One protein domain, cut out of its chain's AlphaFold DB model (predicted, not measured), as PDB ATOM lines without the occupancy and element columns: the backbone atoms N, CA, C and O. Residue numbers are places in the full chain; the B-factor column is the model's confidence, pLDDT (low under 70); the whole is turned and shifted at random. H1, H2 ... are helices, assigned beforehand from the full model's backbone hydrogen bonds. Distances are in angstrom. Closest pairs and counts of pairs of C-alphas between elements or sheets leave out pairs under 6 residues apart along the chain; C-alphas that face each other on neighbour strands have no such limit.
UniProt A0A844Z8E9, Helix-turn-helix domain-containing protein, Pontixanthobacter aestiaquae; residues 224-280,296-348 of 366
ATOM      1  N   ASP A 224     109.126  69.098 143.862       91.06
ATOM      2  CA  ASP A 224     108.851  70.371 143.185       91.06
ATOM      3  C   ASP A 224     110.145  71.145 142.889       91.06
ATOM      4  O   ASP A 224     110.325  71.668 141.796       91.06
ATOM      5  N   ARG A 225     111.128  71.130 143.790       90.69
ATOM      6  CA  ARG A 225     112.428  71.789 143.554       90.69
ATOM      7  C   ARG A 225     113.202  71.135 142.416       90.69
ATOM      8  O   ARG A 225     113.818  71.826 141.611       90.69
ATOM      9  N   LEU A 226     113.142  69.806 142.321       88.31
ATOM     10  CA  LEU A 226     113.721  69.067 141.200       88.31
ATOM     11  C   LEU A 226     113.009  69.390 139.887       88.31
ATOM     12  O   LEU A 226     113.673  69.574 138.867       88.31
ATOM     13  N   LEU A 227     111.677  69.492 139.900       90.94
ATOM     14  CA  LEU A 227     110.917  69.933 138.732       90.94
ATOM     15  C   LEU A 227     111.313  71.356 138.321       90.94
ATOM     16  O   LEU A 227     111.549  71.595 137.139       90.94
ATOM     17  N   ALA A 228     111.427  72.280 139.276       91.31
ATOM     18  CA  ALA A 228     111.800  73.666 139.014       91.31
ATOM     19  C   ALA A 228     113.209  73.748 138.409       91.31
ATOM     20  O   ALA A 228     113.401  74.405 137.387       91.31
ATOM     21  N   ALA A 229     114.175  73.009 138.961       89.50
ATOM     22  CA  ALA A 229     115.521  72.909 138.400       89.50
ATOM     23  C   ALA A 229     115.510  72.340 136.968       89.50
ATOM     24  O   ALA A 229     116.177  72.875 136.083       89.50
ATOM     25  N   MET A 230     114.705  71.304 136.692       89.38
ATOM     26  CA  MET A 230     114.523  70.779 135.327       89.38
ATOM     27  C   MET A 230     113.863  71.788 134.379       89.38
ATOM     28  O   MET A 230     114.155  71.780 133.184       89.38
ATOM     29  N   ALA A 231     113.006  72.667 134.899       90.50
ATOM     30  CA  ALA A 231     112.414  73.783 134.165       90.50
ATOM     31  C   ALA A 231     113.380  74.975 133.982       90.50
ATOM     32  O   ALA A 231     113.004  75.972 133.364       90.50
ATOM     33  N   GLY A 232     114.620  74.874 134.474       89.75
ATOM     34  CA  GLY A 232     115.652  75.904 134.343       89.75
ATOM     35  C   GLY A 232     115.661  76.936 135.470       89.75
ATOM     36  O   GLY A 232     116.162  78.039 135.265       89.75
ATOM     37  N   HIS A 233     115.095  76.616 136.637       94.06
ATOM     38  CA  HIS A 233     115.264  77.437 137.836       94.06
ATOM     39  C   HIS A 233     116.720  77.389 138.294       94.06
ATOM     40  O   HIS A 233     117.218  76.325 138.669       94.06
ATOM     41  N   GLU A 234     117.402  78.530 138.233       93.00
ATOM     42  CA  GLU A 234     118.826  78.610 138.551       93.00
ATOM     43  C   GLU A 234     119.042  78.391 140.060       93.00
ATOM     44  O   GLU A 234     118.300  78.954 140.877       93.00
ATOM     45  N   PRO A 235     120.020  77.564 140.464       92.75
ATOM     46  CA  PRO A 235     120.388  77.415 141.866       92.75
ATOM     47  C   PRO A 235     120.946  78.720 142.456       92.75
ATOM     48  O   PRO A 235     121.451  79.583 141.736       92.75
ATOM     49  N   LEU A 236     120.888  78.856 143.785       92.38
ATOM     50  CA  LEU A 236     121.638  79.912 144.476       92.38
ATOM     51  C   LEU A 236     123.146  79.649 144.366       92.38
ATOM     52  O   LEU A 236     123.573  78.500 144.266       92.38
ATOM     53  N   GLU A 237     123.947  80.717 144.424       88.12
ATOM     54  CA  GLU A 237     125.402  80.689 144.190       88.12
ATOM     55  C   GLU A 237     126.126  79.633 145.044       88.12
ATOM     56  O   GLU A 237     126.949  78.876 144.529       88.12
ATOM     57  N   ASP A 238     125.749  79.498 146.319       89.62
ATOM     58  CA  ASP A 238     126.417  78.574 147.245       89.62
ATOM     59  C   ASP A 238     125.869  77.137 147.205       89.62
ATOM     60  O   ASP A 238     126.339  76.282 147.956       89.62
ATOM     61  N   PHE A 239     124.872  76.820 146.370       90.50
ATOM     62  CA  PHE A 239     124.260  75.481 146.362       90.50
ATOM     63  C   PHE A 239     125.251  74.373 146.029       90.50
ATOM     64  O   PHE A 239     125.201  73.322 146.669       90.50
ATOM     65  N   ASP A 240     126.159  74.607 145.083       87.56
ATOM     66  CA  ASP A 240     127.188  73.629 144.724       87.56
ATOM     67  C   ASP A 240     128.164  73.404 145.887       87.56
ATOM     68  O   ASP A 240     128.514  72.263 146.198       87.56
ATOM     69  N   ALA A 241     128.543  74.475 146.593       88.62
ATOM     70  CA  ALA A 241     129.396  74.383 147.773       88.62
ATOM     71  C   ALA A 241     128.703  73.591 148.892       88.62
ATOM     72  O   ALA A 241     129.288  72.659 149.450       88.62
ATOM     73  N   VAL A 242     127.426  73.887 149.162       89.06
ATOM     74  CA  VAL A 242     126.617  73.146 150.141       89.06
ATOM     75  C   VAL A 242     126.508  71.677 149.725       89.06
ATOM     76  O   VAL A 242     126.761  70.785 150.535       89.06
ATOM     77  N   ALA A 243     126.200  71.395 148.458       83.50
ATOM     78  CA  ALA A 243     126.077  70.036 147.941       83.50
ATOM     79  C   ALA A 243     127.379  69.235 148.104       83.50
ATOM     80  O   ALA A 243     127.330  68.075 148.523       83.50
ATOM     81  N   ASP A 244     128.540  69.846 147.859       84.19
ATOM     82  CA  ASP A 244     129.843  69.208 148.060       84.19
ATOM     83  C   ASP A 244     130.131  68.892 149.536       84.19
ATOM     84  O   ASP A 244     130.731  67.848 149.831       84.19
ATOM     85  N   THR A 245     129.655  69.713 150.483       84.00
ATOM     86  CA  THR A 245     129.746  69.380 151.919       84.00
ATOM     87  C   THR A 245     128.893  68.160 152.284       84.00
ATOM     88  O   THR A 245     129.357  67.288 153.021       84.00
ATOM     89  N   LEU A 246     127.693  68.041 151.703       78.62
ATOM     90  CA  LEU A 246     126.731  66.960 151.966       78.62
ATOM     91  C   LEU A 246     127.079  65.653 151.243       78.62
ATOM     92  O   LEU A 246     126.651  64.569 151.643       78.62
ATOM     93  N   ARG A 247     127.869  65.729 150.169       73.62
ATOM     94  CA  ARG A 247     128.223  64.592 149.306       73.62
ATOM     95  C   ARG A 247     128.935  63.459 150.043       73.62
ATOM     96  O   ARG A 247     128.885  62.320 149.589       73.62
ATOM     97  N   LYS A 248     129.598  63.757 151.163       66.31
ATOM     98  CA  LYS A 248     130.251  62.749 152.016       66.31
ATOM     99  C   LYS A 248     129.247  61.865 152.760       66.31
ATOM    100  O   LYS A 248     129.565  60.708 153.021       66.31
ATOM    101  N   ASP A 249     128.054  62.391 153.036       62.94
ATOM    102  CA  ASP A 249     127.009  61.718 153.814       62.94
ATOM    103  C   ASP A 249     125.925  61.086 152.924       62.94
ATOM    104  O   ASP A 249     125.205  60.185 153.359       62.94
ATOM    105  N   ARG A 250     125.814  61.513 151.658       65.56
ATOM    106  CA  ARG A 250     124.856  60.963 150.685       65.56
ATOM    107  C   ARG A 250     125.426  59.710 150.003       65.56
ATOM    108  O   ARG A 250     126.482  59.740 149.373       65.56
ATOM    109  N   SER A 251     124.710  58.590 150.109       54.50
ATOM    110  CA  SER A 251     125.083  57.320 149.478       54.50
ATOM    111  C   SER A 251     124.858  57.364 147.959       54.50
ATOM    112  O   SER A 251     123.797  57.005 147.465       54.50
ATOM    113  N   GLY A 252     125.886  57.735 147.193       52.88
ATOM    114  CA  GLY A 252     125.922  57.520 145.742       52.88
ATOM    115  C   GLY A 252     125.749  58.767 144.873       52.88
ATOM    116  O   GLY A 252     125.743  59.903 145.339       52.88
ATOM    117  N   SER A 253     125.684  58.533 143.558       46.44
ATOM    118  CA  SER A 253     125.530  59.552 142.509       46.44
ATOM    119  C   SER A 253     124.094  60.073 142.484       46.44
ATOM    120  O   SER A 253     123.361  59.822 141.527       46.44
ATOM    121  N   ALA A 254     123.670  60.738 143.555       52.50
ATOM    122  CA  ALA A 254     122.367  61.374 143.592       52.50
ATOM    123  C   ALA A 254     122.272  62.429 142.465       52.50
ATOM    124  O   ALA A 254     123.298  63.017 142.096       52.50
ATOM    125  N   PRO A 255     121.077  62.657 141.888       56.97
ATOM    126  CA  PRO A 255     120.843  63.788 140.996       56.97
ATOM    127  C   PRO A 255     121.303  65.099 141.656       56.97
ATOM    128  O   PRO A 255     121.502  65.136 142.870       56.97
ATOM    129  N   ASN A 256     121.482  66.172 140.874       69.25
ATOM    130  CA  ASN A 256     121.802  67.501 141.410       69.25
ATOM    131  C   ASN A 256     120.597  68.052 142.200       69.25
ATOM    132  O   ASN A 256     119.833  68.875 141.706       69.25
ATOM    133  N   ILE A 257     120.351  67.472 143.375       76.50
ATOM    134  CA  ILE A 257     119.239  67.773 144.263       76.50
ATOM    135  C   ILE A 257     119.631  69.020 145.053       76.50
ATOM    136  O   ILE A 257     120.632  68.958 145.781       76.50
ATOM    137  N   PRO A 258     118.849  70.109 144.953       86.12
ATOM    138  CA  PRO A 258     119.087  71.315 145.731       86.12
ATOM    139  C   PRO A 258     119.190  71.011 147.235       86.12
ATOM    140  O   PRO A 258     118.493  70.124 147.730       86.12
ATOM    141  N   PRO A 259     120.039  71.716 147.995       89.56
ATOM    142  CA  PRO A 259     120.053  71.585 149.444       89.56
ATOM    143  C   PRO A 259     118.708  72.016 150.042       89.56
ATOM    144  O   PRO A 259     118.061  72.970 149.598       89.56
ATOM    145  N   THR A 260     118.292  71.316 151.093       90.75
ATOM    146  CA  THR A 260     117.150  71.733 151.909       90.75
ATOM    147  C   THR A 260     117.446  73.064 152.598       90.75
ATOM    148  O   THR A 260     118.605  73.424 152.820       90.75
ATOM    149  N   ARG A 261     116.393  73.781 153.004       93.75
ATOM    150  CA  ARG A 261     116.515  75.039 153.751       93.75
ATOM    151  C   ARG A 261     117.416  74.907 154.977       93.75
ATOM    152  O   ARG A 261     118.262  75.759 155.220       93.75
ATOM    153  N   ASP A 262     117.240  73.829 155.736       92.94
ATOM    154  CA  ASP A 262     118.001  73.581 156.960       92.94
ATOM    155  C   ASP A 262     119.474  73.280 156.665       92.94
ATOM    156  O   ASP A 262     120.345  73.777 157.383       92.94
ATOM    157  N   GLU A 263     119.768  72.522 155.603       92.25
ATOM    158  CA  GLU A 263     121.141  72.279 155.138       92.25
ATOM    159  C   GLU A 263     121.807  73.595 154.695       92.25
ATOM    160  O   GLU A 263     122.914  73.900 155.142       92.25
ATOM    161  N   TYR A 264     121.112  74.414 153.899       94.56
ATOM    162  CA  TYR A 264     121.614  75.701 153.402       94.56
ATOM    163  C   TYR A 264     121.881  76.707 154.535       94.56
ATOM    164  O   TYR A 264     122.959  77.290 154.631       94.56
ATOM    165  N   VAL A 265     120.935  76.855 155.468       96.44
ATOM    166  CA  VAL A 265     121.085  77.729 156.642       96.44
ATOM    167  C   VAL A 265     122.195  77.234 157.573       96.44
ATOM    168  O   VAL A 265     122.907  78.042 158.174       96.44
ATOM    169  N   SER A 266     122.356  75.919 157.723       94.69
ATOM    170  CA  SER A 266     123.435  75.350 158.539       94.69
ATOM    171  C   SER A 266     124.805  75.609 157.919       94.69
ATOM    172  O   SER A 266     125.726  75.976 158.647       94.69
ATOM    173  N   TYR A 267     124.918  75.503 156.595       94.06
ATOM    174  CA  TYR A 267     126.126  75.866 155.858       94.06
ATOM    175  C   TYR A 267     126.479  77.353 156.037       94.06
ATOM    176  O   TYR A 267     127.595  77.688 156.431       94.06
ATOM    177  N   ALA A 268     125.502  78.251 155.886       95.06
ATOM    178  CA  ALA A 268     125.714  79.686 156.087       95.06
ATOM    179  C   ALA A 268     126.171  80.033 157.521       95.06
ATOM    180  O   ALA A 268     126.979  80.944 157.730       95.06
ATOM    181  N   ARG A 269     125.694  79.290 158.533       94.94
ATOM    182  CA  ARG A 269     126.192  79.415 159.915       94.94
ATOM    183  C   ARG A 269     127.648  78.980 160.043       94.94
ATOM    184  O   ARG A 269     128.397  79.655 160.744       94.94
ATOM    185  N   SER A 270     128.038  77.869 159.413       92.50
ATOM    186  CA  SER A 270     129.425  77.394 159.477       92.50
ATOM    187  C   SER A 270     130.394  78.334 158.768       92.50
ATOM    188  O   SER A 270     131.474  78.575 159.299       92.50
ATOM    189  N   GLU A 271     129.993  78.921 157.638       93.25
ATOM    190  CA  GLU A 271     130.802  79.927 156.938       93.25
ATOM    191  C   GLU A 271     130.977  81.186 157.796       93.25
ATOM    192  O   GLU A 271     132.098  81.639 158.012       93.25
ATOM    193  N   ALA A 272     129.900  81.689 158.413       92.12
ATOM    194  CA  ALA A 272     129.989  82.848 159.306       92.12
ATOM    195  C   ALA A 272     130.922  82.608 160.506       92.12
ATOM    196  O   ALA A 272     131.638  83.516 160.929       92.12
ATOM    197  N   LEU A 273     130.934  81.388 161.050       90.25
ATOM    198  CA  LEU A 273     131.853  80.999 162.116       90.25
ATOM    199  C   LEU A 273     133.313  80.957 161.633       90.25
ATOM    200  O   LEU A 273     134.215  81.424 162.336       90.25
ATOM    201  N   ALA A 274     133.550  80.409 160.440       89.06
ATOM    202  CA  ALA A 274     134.874  80.359 159.829       89.06
ATOM    203  C   ALA A 274     135.422  81.771 159.564       89.06
ATOM    204  O   ALA A 274     136.576  82.048 159.894       89.06
ATOM    205  N   ASP A 275     134.577  82.682 159.078       88.25
ATOM    206  CA  ASP A 275     134.922  84.088 158.860       88.25
ATOM    207  C   ASP A 275     135.284  84.814 160.162       88.25
ATOM    208  O   ASP A 275     136.283  85.535 160.207       88.25
ATOM    209  N   GLN A 276     134.515  84.610 161.240       84.38
ATOM    210  CA  GLN A 276     134.821  85.181 162.562       84.38
ATOM    211  C   GLN A 276     136.139  84.638 163.127       84.38
ATOM    212  O   GLN A 276     136.970  85.386 163.655       84.38
ATOM    213  N   SER A 277     136.370  83.336 162.958       82.25
ATOM    214  CA  SER A 277     137.615  82.686 163.370       82.25
ATOM    215  C   SER A 277     138.817  83.207 162.578       82.25
ATOM    216  O   SER A 277     139.882  83.405 163.152       82.25
ATOM    217  N   ALA A 278     138.659  83.474 161.277       84.12
ATOM    218  CA  ALA A 278     139.715  84.021 160.426       84.12
ATOM    219  C   ALA A 278     140.035  85.499 160.720       84.12
ATOM    220  O   ALA A 278     141.171  85.933 160.529       84.12
ATOM    221  N   GLN A 279     139.048  86.273 161.180       77.50
ATOM    222  CA  GLN A 279     139.224  87.668 161.613       77.50
ATOM    223  C   GLN A 279     139.919  87.780 162.976       77.50
ATOM    224  O   GLN A 279     140.513  88.815 163.286       77.50
ATOM    225  N   SER A 280     139.865  86.717 163.775       71.31
ATOM    226  CA  SER A 280     140.579  86.612 165.045       71.31
ATOM    227  C   SER A 280     142.063  86.325 164.774       71.31
ATOM    228  O   SER A 280     142.398  85.331 164.135       71.31
ATOM    229  N   ALA A 296     133.343  86.888 176.696       86.50
ATOM    230  CA  ALA A 296     131.889  86.972 176.551       86.50
ATOM    231  C   ALA A 296     131.460  87.879 175.384       86.50
ATOM    232  O   ALA A 296     130.533  87.534 174.653       86.50
ATOM    233  N   ASP A 297     132.150  89.004 175.174       87.44
ATOM    234  CA  ASP A 297     131.891  89.899 174.041       87.44
ATOM    235  C   ASP A 297     132.206  89.222 172.695       87.44
ATOM    236  O   ASP A 297     131.450  89.381 171.734       87.44
ATOM    237  N   ARG A 298     133.287  88.427 172.621       83.81
ATOM    238  CA  ARG A 298     133.620  87.622 171.432       83.81
ATOM    239  C   ARG A 298     132.576  86.542 171.162       83.81
ATOM    240  O   ARG A 298     132.088  86.460 170.039       83.81
ATOM    241  N   ASP A 299     132.193  85.780 172.184       87.50
ATOM    242  CA  ASP A 299     131.178  84.726 172.068       87.50
ATOM    243  C   ASP A 299     129.825  85.307 171.611       87.50
ATOM    244  O   ASP A 299     129.139  84.734 170.761       87.50
ATOM    245  N   GLN A 300     129.448  86.483 172.127       90.31
ATOM    246  CA  GLN A 300     128.233  87.186 171.712       90.31
ATOM    247  C   GLN A 300     128.323  87.672 170.259       90.31
ATOM    248  O   GLN A 300     127.369  87.508 169.498       90.31
ATOM    249  N   ALA A 301     129.461  88.239 169.850       88.19
ATOM    250  CA  ALA A 301     129.673  88.692 168.477       88.19
ATOM    251  C   ALA A 301     129.620  87.530 167.467       88.19
ATOM    252  O   ALA A 301     129.018  87.674 166.398       88.19
ATOM    253  N   GLU A 302     130.195  86.377 167.816       90.12
ATOM    254  CA  GLU A 302     130.115  85.138 167.036       90.12
ATOM    255  C   GLU A 302     128.660  84.661 166.902       90.12
ATOM    256  O   GLU A 302     128.174  84.454 165.786       90.12
ATOM    257  N   ALA A 303     127.924  84.584 168.017       91.69
ATOM    258  CA  ALA A 303     126.516  84.191 168.023       91.69
ATOM    259  C   ALA A 303     125.640  85.132 167.173       91.69
ATOM    260  O   ALA A 303     124.802  84.670 166.391       91.69
ATOM    261  N   ASP A 304     125.857  86.446 167.267       93.56
ATOM    262  CA  ASP A 304     125.130  87.451 166.486       93.56
ATOM    263  C   ASP A 304     125.474  87.383 164.991       93.56
ATOM    264  O   ASP A 304     124.614  87.616 164.135       93.56
ATOM    265  N   ALA A 305     126.723  87.060 164.639       92.00
ATOM    266  CA  ALA A 305     127.132  86.838 163.254       92.00
ATOM    267  C   ALA A 305     126.472  85.581 162.670       92.00
ATOM    268  O   ALA A 305     125.856  85.657 161.603       92.00
ATOM    269  N   MET A 306     126.506  84.460 163.395       93.94
ATOM    270  CA  MET A 306     125.831  83.221 162.996       93.94
ATOM    271  C   MET A 306     124.321  83.419 162.852       93.94
ATOM    272  O   MET A 306     123.719  82.916 161.902       93.94
ATOM    273  N   HIS A 307     123.690  84.154 163.773       95.94
ATOM    274  CA  HIS A 307     122.255  84.420 163.724       95.94
ATOM    275  C   HIS A 307     121.871  85.262 162.504       95.94
ATOM    276  O   HIS A 307     120.935  84.901 161.789       95.94
ATOM    277  N   ARG A 308     122.611  86.346 162.232       95.75
ATOM    278  CA  ARG A 308     122.381  87.195 161.051       95.75
ATOM    279  C   ARG A 308     122.597  86.432 159.747       95.75
ATOM    280  O   ARG A 308     121.743  86.522 158.869       95.75
ATOM    281  N   SER A 309     123.675  85.651 159.648       95.56
ATOM    282  CA  SER A 309     123.946  84.805 158.477       95.56
ATOM    283  C   SER A 309     122.817  83.798 158.241       95.56
ATOM    284  O   SER A 309     122.255  83.722 157.153       95.56
ATOM    285  N   ALA A 310     122.381  83.104 159.298       94.81
ATOM    286  CA  ALA A 310     121.278  82.151 159.220       94.81
ATOM    287  C   ALA A 310     119.953  82.785 158.771       94.81
ATOM    288  O   ALA A 310     119.185  82.159 158.043       94.81
ATOM    289  N   GLN A 311     119.657  84.002 159.239       97.00
ATOM    290  CA  GLN A 311     118.456  84.730 158.834       97.00
ATOM    291  C   GLN A 311     118.515  85.146 157.364       97.00
ATOM    292  O   GLN A 311     117.535  84.927 156.658       97.00
ATOM    293  N   ALA A 312     119.642  85.706 156.915       96.50
ATOM    294  CA  ALA A 312     119.838  86.118 155.527       96.50
ATOM    295  C   ALA A 312     119.742  84.920 154.571       96.50
ATOM    296  O   ALA A 312     118.878  84.907 153.703       96.50
ATOM    297  N   ALA A 313     120.506  83.854 154.828       96.69
ATOM    298  CA  ALA A 313     120.456  82.630 154.028       96.69
ATOM    299  C   ALA A 313     119.056  81.998 154.009       96.69
ATOM    300  O   ALA A 313     118.610  81.483 152.988       96.69
ATOM    301  N   GLY A 314     118.331  82.057 155.131       97.06
ATOM    302  CA  GLY A 314     116.943  81.613 155.187       97.06
ATOM    303  C   GLY A 314     116.033  82.426 154.266       97.06
ATOM    304  O   GLY A 314     115.230  81.838 153.553       97.06
ATOM    305  N   GLN A 315     116.172  83.754 154.257       97.62
ATOM    306  CA  GLN A 315     115.392  84.641 153.388       97.62
ATOM    307  C   GLN A 315     115.715  84.432 151.907       97.62
ATOM    308  O   GLN A 315     114.791  84.373 151.099       97.62
ATOM    309  N   ASP A 316     116.995  84.283 151.565       97.19
ATOM    310  CA  ASP A 316     117.434  84.037 150.191       97.19
ATOM    311  C   ASP A 316     116.909  82.693 149.682       97.19
ATOM    312  O   ASP A 316     116.364  82.610 148.580       97.19
ATOM    313  N   TRP A 317     116.986  81.653 150.517       96.88
ATOM    314  CA  TRP A 317     116.429  80.341 150.201       96.88
ATOM    315  C   TRP A 317     114.906  80.392 150.046       96.88
ATOM    316  O   TRP A 317     114.379  79.850 149.081       96.88
ATOM    317  N   ASP A 318     114.195  81.071 150.954       97.44
ATOM    318  CA  ASP A 318     112.732  81.200 150.897       97.44
ATOM    319  C   ASP A 318     112.289  81.958 149.629       97.44
ATOM    320  O   ASP A 318     111.317  81.576 148.975       97.44
ATOM    321  N   ALA A 319     113.021  83.009 149.245       97.38
ATOM    322  CA  ALA A 319     112.777  83.752 148.011       97.38
ATOM    323  C   ALA A 319     113.059  82.905 146.760       97.38
ATOM    324  O   ALA A 319     112.291  82.949 145.796       97.38
ATOM    325  N   TRP A 320     114.134  82.116 146.781       97.00
ATOM    326  CA  TRP A 320     114.468  81.178 145.714       97.00
ATOM    327  C   TRP A 320     113.409  80.076 145.560       97.00
ATOM    328  O   TRP A 320     112.995  79.799 144.434       97.00
ATOM    329  N   ASP A 321     112.927  79.485 146.657       96.19
ATOM    330  CA  ASP A 321     111.901  78.429 146.641       96.19
ATOM    331  C   ASP A 321     110.572  78.968 146.089       96.19
ATOM    332  O   ASP A 321     109.954  78.349 145.221       96.19
ATOM    333  N   ALA A 322     110.184  80.179 146.506       96.69
ATOM    334  CA  ALA A 322     108.999  80.863 145.993       96.69
ATOM    335  C   ALA A 322     109.095  81.146 144.484       96.69
ATOM    336  O   ALA A 322     108.158  80.864 143.740       96.69
ATOM    337  N   ALA A 323     110.242  81.636 144.004       96.81
ATOM    338  CA  ALA A 323     110.457  81.876 142.578       96.81
ATOM    339  C   ALA A 323     110.415  80.578 141.745       96.81
ATOM    340  O   ALA A 323     109.941  80.587 140.605       96.81
ATOM    341  N   GLY A 324     110.882  79.462 142.313       95.62
ATOM    342  CA  GLY A 324     110.793  78.139 141.696       95.62
ATOM    343  C   GLY A 324     109.348  77.649 141.586       95.62
ATOM    344  O   GLY A 324     108.941  77.180 140.522       95.62
ATOM    345  N   ALA A 325     108.554  77.823 142.644       94.62
ATOM    346  CA  ALA A 325     107.122  77.527 142.627       94.62
ATOM    347  C   ALA A 325     106.377  78.375 141.577       94.62
ATOM    348  O   ALA A 325     105.656  77.826 140.746       94.62
ATOM    349  N   ASP A 326     106.648  79.684 141.519       96.38
ATOM    350  CA  ASP A 326     106.068  80.589 140.517       96.38
ATOM    351  C   ASP A 326     106.442  80.198 139.073       96.38
ATOM    352  O   ASP A 326     105.687  80.437 138.123       96.38
ATOM    353  N   LEU A 327     107.634  79.628 138.857       95.25
ATOM    354  CA  LEU A 327     108.025  79.078 137.559       95.25
ATOM    355  C   LEU A 327     107.202  77.839 137.207       95.25
ATOM    356  O   LEU A 327     106.697  77.760 136.086       95.25
ATOM    357  N   LEU A 328     107.047  76.900 138.140       94.44
ATOM    358  CA  LEU A 328     106.255  75.692 137.915       94.44
ATOM    359  C   LEU A 328     104.792  76.006 137.634       94.44
ATOM    360  O   LEU A 328     104.240  75.475 136.672       94.44
ATOM    361  N   ASP A 329     104.196  76.916 138.401       93.31
ATOM    362  CA  ASP A 329     102.818  77.352 138.188       93.31
ATOM    363  C   ASP A 329     102.625  77.911 136.773       93.31
ATOM    364  O   ASP A 329     101.646  77.578 136.103       93.31
ATOM    365  N   ARG A 330     103.583  78.698 136.262       93.25
ATOM    366  CA  ARG A 330     103.544  79.198 134.877       93.25
ATOM    367  C   ARG A 330     103.657  78.076 133.849       93.25
ATOM    368  O   ARG A 330     102.844  78.030 132.930       93.25
ATOM    369  N   VAL A 331     104.628  77.175 134.009       92.69
ATOM    370  CA  VAL A 331     104.851  76.052 133.080       92.69
ATOM    371  C   VAL A 331     103.613  75.154 133.000       92.69
ATOM    372  O   VAL A 331     103.163  74.804 131.909       92.69
ATOM    373  N   LEU A 332     103.019  74.822 134.147       88.69
ATOM    374  CA  LEU A 332     101.835  73.967 134.217       88.69
ATOM    375  C   LEU A 332     100.569  74.682 133.717       88.69
ATOM    376  O   LEU A 332      99.724  74.062 133.065       88.69
ATOM    377  N   ALA A 333     100.436  75.988 133.965       86.38
ATOM    378  CA  ALA A 333      99.314  76.776 133.455       86.38
ATOM    379  C   ALA A 333      99.325  76.896 131.920       86.38
ATOM    380  O   ALA A 333      98.260  76.849 131.296       86.38
ATOM    381  N   GLU A 334     100.502  77.018 131.298       80.94
ATOM    382  CA  GLU A 334     100.641  77.032 129.836       80.94
ATOM    383  C   GLU A 334     100.135  75.723 129.208       80.94
ATOM    384  O   GLU A 334      99.375  75.749 128.236       80.94
ATOM    385  N   GLU A 335     100.478  74.576 129.797       74.19
ATOM    386  CA  GLU A 335     100.017  73.267 129.326       74.19
ATOM    387  C   GLU A 335      98.502  73.086 129.508       74.19
ATOM    388  O   GLU A 335      97.808  72.635 128.590       74.19
ATOM    389  N   ALA A 336      97.959  73.513 130.652       73.62
ATOM    390  CA  ALA A 336      96.524  73.464 130.915       73.62
ATOM    391  C   ALA A 336      95.719  74.306 129.908       73.62
ATOM    392  O   ALA A 336      94.659  73.876 129.447       73.62
ATOM    393  N   ALA A 337      96.230  75.477 129.514       71.75
ATOM    394  CA  ALA A 337      95.602  76.318 128.496       71.75
ATOM    395  C   ALA A 337      95.611  75.655 127.105       71.75
ATOM    396  O   ALA A 337      94.612  75.713 126.375       71.75
ATOM    397  N   VAL A 338      96.704  74.976 126.743       72.06
ATOM    398  CA  VAL A 338      96.803  74.211 125.489       72.06
ATOM    399  C   VAL A 338      95.825  73.035 125.485       72.06
ATOM    400  O   VAL A 338      95.115  72.831 124.495       72.06
ATOM    401  N   GLU A 339      95.732  72.280 126.579       70.38
ATOM    402  CA  GLU A 339      94.832  71.125 126.654       70.38
ATOM    403  C   GLU A 339      93.356  71.544 126.713       70.38
ATOM    404  O   GLU A 339      92.518  70.929 126.052       70.38
ATOM    405  N   ALA A 340      93.028  72.644 127.398       71.00
ATOM    406  CA  ALA A 340      91.689  73.235 127.361       71.00
ATOM    407  C   ALA A 340      91.284  73.627 125.929       71.00
ATOM    408  O   ALA A 340      90.165  73.342 125.502       71.00
ATOM    409  N   THR A 341      92.210  74.202 125.155       73.31
ATOM    410  CA  THR A 341      91.976  74.548 123.744       73.31
ATOM    411  C   THR A 341      91.723  73.295 122.896       73.31
ATOM    412  O   THR A 341      90.732  73.231 122.170       73.31
ATOM    413  N   ARG A 342      92.547  72.246 123.048       74.44
ATOM    414  CA  ARG A 342      92.349  70.958 122.353       74.44
ATOM    415  C   ARG A 342      91.035  70.279 122.726       74.44
ATOM    416  O   ARG A 342      90.411  69.644 121.878       74.44
ATOM    417  N   LYS A 343      90.618  70.377 123.989       68.81
ATOM    418  CA  LYS A 343      89.342  69.835 124.460       68.81
ATOM    419  C   LYS A 343      88.164  70.554 123.798       68.81
ATOM    420  O   LYS A 343      87.285  69.877 123.278       68.81
ATOM    421  N   ILE A 344      88.203  71.887 123.718       72.75
ATOM    422  CA  ILE A 344      87.195  72.689 123.004       72.75
ATOM    423  C   ILE A 344      87.140  72.309 121.516       72.75
ATOM    424  O   ILE A 344      86.052  72.163 120.969       72.75
ATOM    425  N   GLU A 345      88.281  72.090 120.858       66.56
ATOM    426  CA  GLU A 345      88.317  71.640 119.457       66.56
ATOM    427  C   GLU A 345      87.740  70.226 119.273       66.56
ATOM    428  O   GLU A 345      86.990  69.978 118.326       66.56
ATOM    429  N   ARG A 346      88.036  69.294 120.193       67.88
ATOM    430  CA  ARG A 346      87.472  67.933 120.179       67.88
ATOM    431  C   ARG A 346      85.962  67.937 120.414       67.88
ATOM    432  O   ARG A 346      85.248  67.252 119.691       67.88
ATOM    433  N   GLU A 347      85.476  68.707 121.383       58.53
ATOM    434  CA  GLU A 347      84.047  68.801 121.722       58.53
ATOM    435  C   GLU A 347      83.262  69.604 120.669       58.53
ATOM    436  O   GLU A 347      82.157  69.218 120.287       58.53
ATOM    437  N   GLY A 348      83.864  70.654 120.101       49.28
ATOM    438  CA  GLY A 348      83.321  71.403 118.965       49.28
ATOM    439  C   GLY A 348      83.246  70.583 117.673       49.28
ATOM    440  O   GLY A 348      82.358  70.807 116.856       49.28
TER     441      GLY A 348
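This is residues 224 to 280 and 296 to 348 of the 366 residues of the protein "Helix-turn-helix domain-containing protein" of Pontixanthobacter aestiaquae (UniProt A0A844Z8E9). One very long straight helix, H4, makes the whole length of the domain, and the other three helices sit along one side of it: H3 runs back along its first half, and the short H1 crosses it near its middle. The short H2 packs on H3 rather than on H4, residues 247 to 254 stick out as a loop, and residues 332 to 348 of H4 stick out as a bare arm. The printed part has 110 residues with four named helices, in the order H1, H2, H3, H4, and no named strand; the class is all helix. The whole is extended, with a radius of gyration of the C-alphas of 20.2 A and spans of 77 by 31 by 16 A.

H4 holds residues 296 to 348 and measures 76.9 A from its first C-alpha at (131.889, 86.972, 176.551) to its last at (83.321, 71.403, 118.965). H3, residues 261 to 279, is 27.1 A long and begins with C-alpha 261 at (116.515, 75.039, 153.751). H1, residues 224 to 230, is 9.7 A long and begins with C-alpha 224 at (108.851, 70.371, 143.185). H2, residues 239 to 246, is 10.5 A long.

H3 and H4 touch, with residues 302 to 318 alone on the side of H4; their closest C-alphas, those of Arg 269 and Met 306, are 4.9 A apart. They run opposite ways at a shallow tilt of 32 degrees. H1 touches H4 at residues 321 to 328 of H4 alone, and the closest C-alphas, those of Ala 228 and Gly 324, are 5.3 A apart. The lines of H1 and H4 are about perpendicular, at 76 degrees. H2 touches H3 at residues 263 to 267 of H3 alone, with the C-alphas of Val 242 and Tyr 267 closest at 6.4 A. Their lines are about perpendicular, at 89 degrees. The helix packing is mostly crossed, but only just: of these 3 pairs, 1 is at a shallow tilt. H2 and H4 are apart, as are H1 and H3, and H1 and H2. In H1, H2, H3 and H4 every O i to N i+4 pair is within hydrogen-bond range.

The C-alphas farthest apart are those of Ala 296 and Gly 348, at 76.9 A. Without the stretches that stand free, residues 247 to 254 and 332 to 348, the body has 85 residues and spans 52 by 22 by 16 A. Residues 281 to 295 are not printed, and C-alphas 280 and 296 are 14.4 A apart across this cut, which lies in the link from H3 to H4. The link from H2 to H3, 14 residues, is long; the link from H1 to H2, 8 residues, is short. The mean pLDDT of the printed part is 85.4, and the model's confidence is under 70 at residues 248 to 256, 343 and 345 to 348.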